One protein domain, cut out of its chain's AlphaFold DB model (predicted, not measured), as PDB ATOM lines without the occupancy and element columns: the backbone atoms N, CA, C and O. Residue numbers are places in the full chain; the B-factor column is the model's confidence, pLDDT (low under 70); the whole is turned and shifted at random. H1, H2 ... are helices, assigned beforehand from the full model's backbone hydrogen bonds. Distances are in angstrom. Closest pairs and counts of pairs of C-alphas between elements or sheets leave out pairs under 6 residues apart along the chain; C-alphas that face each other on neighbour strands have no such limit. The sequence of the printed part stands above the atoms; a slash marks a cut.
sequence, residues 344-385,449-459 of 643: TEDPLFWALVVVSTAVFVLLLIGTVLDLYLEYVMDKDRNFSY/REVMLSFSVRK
ATOM      1  N   THR A 344     114.430 106.169 115.710       86.50
ATOM      2  CA  THR A 344     114.524 106.752 117.055       86.50
ATOM      3  C   THR A 344     114.698 108.272 117.079       86.50
ATOM      4  O   THR A 344     114.524 108.865 118.144       86.50
ATOM      5  N   GLU A 345     115.019 108.919 115.957       87.94
ATOM      6  CA  GLU A 345     115.069 110.385 115.843       87.94
ATOM      7  C   GLU A 345     113.712 110.984 115.435       87.94
ATOM      8  O   GLU A 345     113.487 112.184 115.605       87.94
ATOM      9  N   ASP A 346     112.785 110.165 114.928       89.25
ATOM     10  CA  ASP A 346     111.488 110.633 114.448       89.25
ATOM     11  C   ASP A 346     110.492 110.841 115.613       89.25
ATOM     12  O   ASP A 346     110.146 109.887 116.325       89.25
ATOM     13  N   PRO A 347     109.965 112.063 115.829       89.56
ATOM     14  CA  PRO A 347     108.980 112.309 116.880       89.56
ATOM     15  C   PRO A 347     107.649 111.573 116.641       89.56
ATOM     16  O   PRO A 347     106.916 111.331 117.603       89.56
ATOM     17  N   LEU A 348     107.326 111.186 115.399       88.62
ATOM     18  CA  LEU A 348     106.129 110.404 115.082       88.62
ATOM     19  C   LEU A 348     106.247 108.960 115.587       88.62
ATOM     20  O   LEU A 348     105.264 108.419 116.097       88.62
ATOM     21  N   PHE A 349     107.440 108.361 115.507       90.75
ATOM     22  CA  PHE A 349     107.706 107.032 116.063       90.75
ATOM     23  C   PHE A 349     107.493 107.031 117.581       90.75
ATOM     24  O   PHE A 349     106.709 106.233 118.096       90.75
ATOM     25  N   TRP A 350     108.087 107.991 118.297       93.50
ATOM     26  CA  TRP A 350     107.886 108.122 119.743       93.50
ATOM     27  C   TRP A 350     106.434 108.416 120.127       93.50
ATOM     28  O   TRP A 350     105.944 107.853 121.107       93.50
ATOM     29  N   ALA A 351     105.711 109.231 119.353       92.31
ATOM     30  CA  ALA A 351     104.283 109.455 119.573       92.31
ATOM     31  C   ALA A 351     103.464 108.157 119.420       92.31
ATOM     32  O   ALA A 351     102.613 107.866 120.262       92.31
ATOM     33  N   LEU A 352     103.749 107.351 118.390       92.31
ATOM     34  CA  LEU A 352     103.096 106.061 118.158       92.31
ATOM     35  C   LEU A 352     103.411 105.062 119.278       92.31
ATOM     36  O   LEU A 352     102.488 104.427 119.793       92.31
ATOM     37  N   VAL A 353     104.674 104.965 119.705       94.44
ATOM     38  CA  VAL A 353     105.100 104.122 120.835       94.44
ATOM     39  C   VAL A 353     104.373 104.534 122.117       94.44
ATOM     40  O   VAL A 353     103.708 103.699 122.725       94.44
ATOM     41  N   VAL A 354     104.398 105.819 122.492       95.50
ATOM     42  CA  VAL A 354     103.746 106.321 123.717       95.50
ATOM     43  C   VAL A 354     102.237 106.061 123.712       95.50
ATOM     44  O   VAL A 354     101.702 105.591 124.717       95.50
ATOM     45  N   VAL A 355     101.542 106.309 122.596       95.06
ATOM     46  CA  VAL A 355     100.098 106.034 122.481       95.06
ATOM     47  C   VAL A 355      99.813 104.532 122.574       95.06
ATOM     48  O   VAL A 355      98.906 104.127 123.302       95.06
ATOM     49  N   SER A 356     100.610 103.696 121.905       93.56
ATOM     50  CA  SER A 356     100.444 102.237 121.918       93.56
ATOM     51  C   SER A 356     100.689 101.649 123.312       93.56
ATOM     52  O   SER A 356      99.880 100.857 123.798       93.56
ATOM     53  N   THR A 357     101.744 102.091 124.005       95.75
ATOM     54  CA  THR A 357     102.026 101.704 125.394       95.75
ATOM     55  C   THR A 357     100.932 102.187 126.347       95.75
ATOM     56  O   THR A 357     100.503 101.417 127.204       95.75
ATOM     57  N   ALA A 358     100.423 103.415 126.192       93.94
ATOM     58  CA  ALA A 358      99.333 103.928 127.026       93.94
ATOM     59  C   ALA A 358      98.040 103.108 126.862       93.94
ATOM     60  O   ALA A 358      97.410 102.749 127.858       93.94
ATOM     61  N   VAL A 359      97.674 102.747 125.626       92.56
ATOM     62  CA  VAL A 359      96.535 101.852 125.357       92.56
ATOM     63  C   VAL A 359      96.781 100.465 125.955       92.56
ATOM     64  O   VAL A 359      95.910  99.949 126.650       92.56
ATOM     65  N   PHE A 360      97.965  99.877 125.767       93.44
ATOM     66  CA  PHE A 360      98.304  98.566 126.331       93.44
ATOM     67  C   PHE A 360      98.226  98.546 127.869       93.44
ATOM     68  O   PHE A 360      97.656  97.621 128.447       93.44
ATOM     69  N   VAL A 361      98.707  99.597 128.540       94.69
ATOM     70  CA  VAL A 361      98.593  99.756 129.999       94.69
ATOM     71  C   VAL A 361      97.130  99.874 130.442       94.69
ATOM     72  O   VAL A 361      96.750  99.236 131.423       94.69
ATOM     73  N   LEU A 362      96.279 100.606 129.713       92.44
ATOM     74  CA  LEU A 362      94.837 100.663 129.999       92.44
ATOM     75  C   LEU A 362      94.153  99.297 129.817       92.44
ATOM     76  O   LEU A 362      93.342  98.914 130.660       92.44
ATOM     77  N   LEU A 363      94.514  98.535 128.778       93.56
ATOM     78  CA  LEU A 363      94.008  97.173 128.556       93.56
ATOM     79  C   LEU A 363      94.431  96.209 129.678       93.56
ATOM     80  O   LEU A 363      93.613  95.410 130.145       93.56
ATOM     81  N   LEU A 364      95.679  96.299 130.153       93.62
ATOM     82  CA  LEU A 364      96.161  95.524 131.302       93.62
ATOM     83  C   LEU A 364      95.417  95.904 132.588       93.62
ATOM     84  O   LEU A 364      94.874  95.021 133.249       93.62
ATOM     85  N   ILE A 365      95.337  97.196 132.927       93.81
ATOM     86  CA  ILE A 365      94.652  97.677 134.138       93.81
ATOM     87  C   ILE A 365      93.170  97.286 134.116       93.81
ATOM     88  O   ILE A 365      92.664  96.762 135.109       93.81
ATOM     89  N   GLY A 366      92.483  97.478 132.986       93.19
ATOM     90  CA  GLY A 366      91.080  97.098 132.821       93.19
ATOM     91  C   GLY A 366      90.851  95.595 132.981       93.19
ATOM     92  O   GLY A 366      89.907  95.186 133.655       93.19
ATOM     93  N   THR A 367      91.743  94.765 132.435       93.88
ATOM     94  CA  THR A 367      91.648  93.297 132.538       93.88
ATOM     95  C   THR A 367      92.006  92.787 133.941       93.88
ATOM     96  O   THR A 367      91.337  91.891 134.450       93.88
ATOM     97  N   VAL A 368      92.998  93.375 134.619       93.44
ATOM     98  CA  VAL A 368      93.341  93.035 136.015       93.44
ATOM     99  C   VAL A 368      92.223  93.452 136.975       93.44
ATOM    100  O   VAL A 368      91.856  92.672 137.853       93.44
ATOM    101  N   LEU A 369      91.631  94.636 136.785       91.44
ATOM    102  CA  LEU A 369      90.465  95.091 137.550       91.44
ATOM    103  C   LEU A 369      89.266  94.149 137.364       91.44
ATOM    104  O   LEU A 369      88.548  93.874 138.322       91.44
ATOM    105  N   ASP A 370      89.059  93.641 136.150       91.69
ATOM    106  CA  ASP A 370      87.996  92.688 135.833       91.69
ATOM    107  C   ASP A 370      88.170  91.354 136.581       91.69
ATOM    108  O   ASP A 370      87.261  90.915 137.287       91.69
ATOM    109  N   LEU A 371      89.371  90.765 136.512       90.81
ATOM    110  CA  LEU A 371      89.722  89.536 137.237       90.81
ATOM    111  C   LEU A 371      89.644  89.714 138.761       90.81
ATOM    112  O   LEU A 371      89.141  88.836 139.460       90.81
ATOM    113  N   TYR A 372      90.100  90.855 139.286       90.88
ATOM    114  CA  TYR A 372      90.014  91.166 140.714       90.88
ATOM    115  C   TYR A 372      88.559  91.261 141.195       90.88
ATOM    116  O   TYR A 372      88.222  90.751 142.263       90.88
ATOM    117  N   LEU A 373      87.680  91.882 140.405       88.44
ATOM    118  CA  LEU A 373      86.261  91.998 140.741       88.44
ATOM    119  C   LEU A 373      85.536  90.650 140.681       88.44
ATOM    120  O   LEU A 373      84.712  90.385 141.551       88.44
ATOM    121  N   GLU A 374      85.860  89.790 139.713       87.69
ATOM    122  CA  GLU A 374      85.343  88.416 139.668       87.69
ATOM    123  C   GLU A 374      85.808  87.597 140.884       87.69
ATOM    124  O   GLU A 374      84.985  86.955 141.533       87.69
ATOM    125  N   TYR A 375      87.091  87.691 141.255       88.19
ATOM    126  CA  TYR A 375      87.644  87.026 142.441       88.19
ATOM    127  C   TYR A 375      86.970  87.478 143.748       88.19
ATOM    128  O   TYR A 375      86.618  86.641 144.579       88.19
ATOM    129  N   VAL A 376      86.757  88.787 143.934       88.75
ATOM    130  CA  VAL A 376      86.050  89.313 145.115       88.75
ATOM    131  C   VAL A 376      84.597  88.834 145.135       88.75
ATOM    132  O   VAL A 376      84.143  88.341 146.163       88.75
ATOM    133  N   MET A 377      83.886  88.900 144.004       84.25
ATOM    134  CA  MET A 377      82.490  88.455 143.932       84.25
ATOM    135  C   MET A 377      82.328  86.950 144.179       84.25
ATOM    136  O   MET A 377      81.364  86.555 144.830       84.25
ATOM    137  N   ASP A 378      83.253  86.105 143.710       84.38
ATOM    138  CA  ASP A 378      83.208  84.672 144.021       84.38
ATOM    139  C   ASP A 378      83.558  84.391 145.488       84.38
ATOM    140  O   ASP A 378      82.885  83.595 146.140       84.38
ATOM    141  N   LYS A 379      84.543  85.099 146.054       81.75
ATOM    142  CA  LYS A 379      84.889  84.986 147.476       81.75
ATOM    143  C   LYS A 379      83.720  85.371 148.386       81.75
ATOM    144  O   LYS A 379      83.414  84.620 149.312       81.75
ATOM    145  N   ASP A 380      83.065  86.498 148.116       76.25
ATOM    146  CA  ASP A 380      81.903  86.957 148.884       76.25
ATOM    147  C   ASP A 380      80.725  85.979 148.723       76.25
ATOM    148  O   ASP A 380      80.067  85.630 149.704       76.25
ATOM    149  N   ARG A 381      80.515  85.443 147.509       74.19
ATOM    150  CA  ARG A 381      79.525  84.389 147.242       74.19
ATOM    151  C   ARG A 381      79.801  83.122 148.057       74.19
ATOM    152  O   ARG A 381      78.870  82.597 148.665       74.19
ATOM    153  N   ASN A 382      81.044  82.648 148.096       66.88
ATOM    154  CA  ASN A 382      81.425  81.428 148.812       66.88
ATOM    155  C   ASN A 382      81.307  81.607 150.337       66.88
ATOM    156  O   ASN A 382      80.683  80.779 150.994       66.88
ATOM    157  N   PHE A 383      81.773  82.739 150.882       67.31
ATOM    158  CA  PHE A 383      81.560  83.103 152.291       67.31
ATOM    159  C   PHE A 383      80.068  83.144 152.664       67.31
ATOM    160  O   PHE A 383      79.666  82.690 153.737       67.31
ATOM    161  N   SER A 384      79.229  83.648 151.758       62.12
ATOM    162  CA  SER A 384      77.780  83.667 151.940       62.12
ATOM    163  C   SER A 384      77.182  82.247 151.909       62.12
ATOM    164  O   SER A 384      76.371  81.913 152.774       62.12
ATOM    165  N   TYR A 385      77.640  81.365 151.005       58.03
ATOM    166  CA  TYR A 385      77.248  79.944 150.978       58.03
ATOM    167  C   TYR A 385      77.594  79.187 152.265       58.03
ATOM    168  O   TYR A 385      76.740  78.460 152.786       58.03
ATOM    169  N   ARG A 449      85.698 103.480 137.498       83.12
ATOM    170  CA  ARG A 449      85.616 102.007 137.476       83.12
ATOM    171  C   ARG A 449      84.911 101.509 136.218       83.12
ATOM    172  O   ARG A 449      85.323 100.489 135.681       83.12
ATOM    173  N   GLU A 450      83.872 102.199 135.753       84.50
ATOM    174  CA  GLU A 450      83.187 101.851 134.499       84.50
ATOM    175  C   GLU A 450      84.078 102.122 133.281       84.50
ATOM    176  O   GLU A 450      84.204 101.259 132.413       84.50
ATOM    177  N   VAL A 451      84.777 103.264 133.263       85.06
ATOM    178  CA  VAL A 451      85.764 103.603 132.226       85.06
ATOM    179  C   VAL A 451      86.924 102.606 132.209       85.06
ATOM    180  O   VAL A 451      87.299 102.150 131.141       85.06
ATOM    181  N   MET A 452      87.474 102.203 133.357       84.31
ATOM    182  CA  MET A 452      88.542 101.191 133.382       84.31
ATOM    183  C   MET A 452      88.037  99.800 132.969       84.31
ATOM    184  O   MET A 452      88.743  99.073 132.276       84.31
ATOM    185  N   LEU A 453      86.800  99.434 133.323       84.06
ATOM    186  CA  LEU A 453      86.196  98.167 132.898       84.06
ATOM    187  C   LEU A 453      85.924  98.093 131.388       84.06
ATOM    188  O   LEU A 453      85.961  96.989 130.845       84.06
ATOM    189  N   SER A 454      85.695  99.216 130.697       87.62
ATOM    190  CA  SER A 454      85.511  99.210 129.235       87.62
ATOM    191  C   SER A 454      86.796  98.883 128.461       87.62
ATOM    192  O   SER A 454      86.718  98.495 127.297       87.62
ATOM    193  N   PHE A 455      87.965  98.939 129.111       89.00
ATOM    194  CA  PHE A 455      89.239  98.455 128.571       89.00
ATOM    195  C   PHE A 455      89.534  96.974 128.895       89.00
ATOM    196  O   PHE A 455      90.565  96.464 128.465       89.00
ATOM    197  N   SER A 456      88.660  96.238 129.602       91.50
ATOM    198  CA  SER A 456      88.883  94.797 129.826       91.50
ATOM    199  C   SER A 456      88.839  94.012 128.512       91.50
ATOM    200  O   SER A 456      87.788  93.861 127.880       91.50
ATOM    201  N   VAL A 457      89.981  93.431 128.136       89.12
ATOM    202  CA  VAL A 457      90.107  92.571 126.952       89.12
ATOM    203  C   VAL A 457      89.203  91.350 127.089       89.12
ATOM    204  O   VAL A 457      88.562  90.956 126.117       89.12
ATOM    205  N   ARG A 458      89.084  90.775 128.294       86.62
ATOM    206  CA  ARG A 458      88.267  89.579 128.536       86.62
ATOM    207  C   ARG A 458      86.779  89.850 128.306       86.62
ATOM    208  O   ARG A 458      86.156  89.120 127.535       86.62
ATOM    209  N   LYS A 459      86.212  90.895 128.919       84.25
ATOM    210  CA  LYS A 459      84.792  91.261 128.735       84.25
ATOM    211  C   LYS A 459      84.482  91.666 127.299       84.25
ATOM    212  O   LYS A 459      83.496  91.187 126.734       84.25
TER     213      LYS A 459
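What this domain is: This is residues 344 to 385 and 449 to 459 of the 643 residues of the protein "NRF domain-containing protein" of Laodelphax striatellus (UniProt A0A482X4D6). One long, unbent helix, H1, makes nearly the whole length of a rod, and a short piece of chain with the one-turn helix H2 packs on it near the middle of its length. Both ends of H1 stick out free from this small contact. The printed part has 53 residues with two named helices, H1 then H2 along the chain, and no named strand; the class is all helix. It is extended, with a radius of gyration of the C-alphas of 16.6 A and spans of 60 by 17 by 14 A.

How they stand to each other: H1, residues 347 to 385, is the longest helix, with 39 residues. H2, residues 449 to 453, touches H1, with 8 pairs of C-alphas within 8 A. The closest C-alphas of the two are those of Gly 366 and Met 452, 4.8 A apart. H1 touches H2 with residues 362 to 370 alone, and the two centres are 9.2 A apart. Residues 344 to 358, of which 347 to 358 belong to H1, stand free, and so do residues 374 to 385, which belong to H1. In H1 and H2 every O i to N i+4 pair is within hydrogen-bond range.

Where its parts are: H1 begins at C-alpha 347, at (108.980, 112.309, 116.880), and ends at C-alpha 385, at (77.248, 79.944, 150.978), 56.7 A from first to last C-alpha. H2 has 5 residues and measures 6.0 A, from C-alpha 449 at (85.616, 102.007, 137.476) to C-alpha 453 at (86.196, 98.167, 132.898). Residues 454 to 459 follow H2.

The domain as a whole: The two C-alphas farthest apart are those of Glu 345 and Tyr 385, 59.9 A. Residues 386 to 448 are cut out and not printed, and C-alphas 385 and 449 are 27.2 A apart across the cut. The link from H1 to H2 is the link across this cut. The mean pLDDT of the printed part is 87.5, and residues 382 to 385 are under 70.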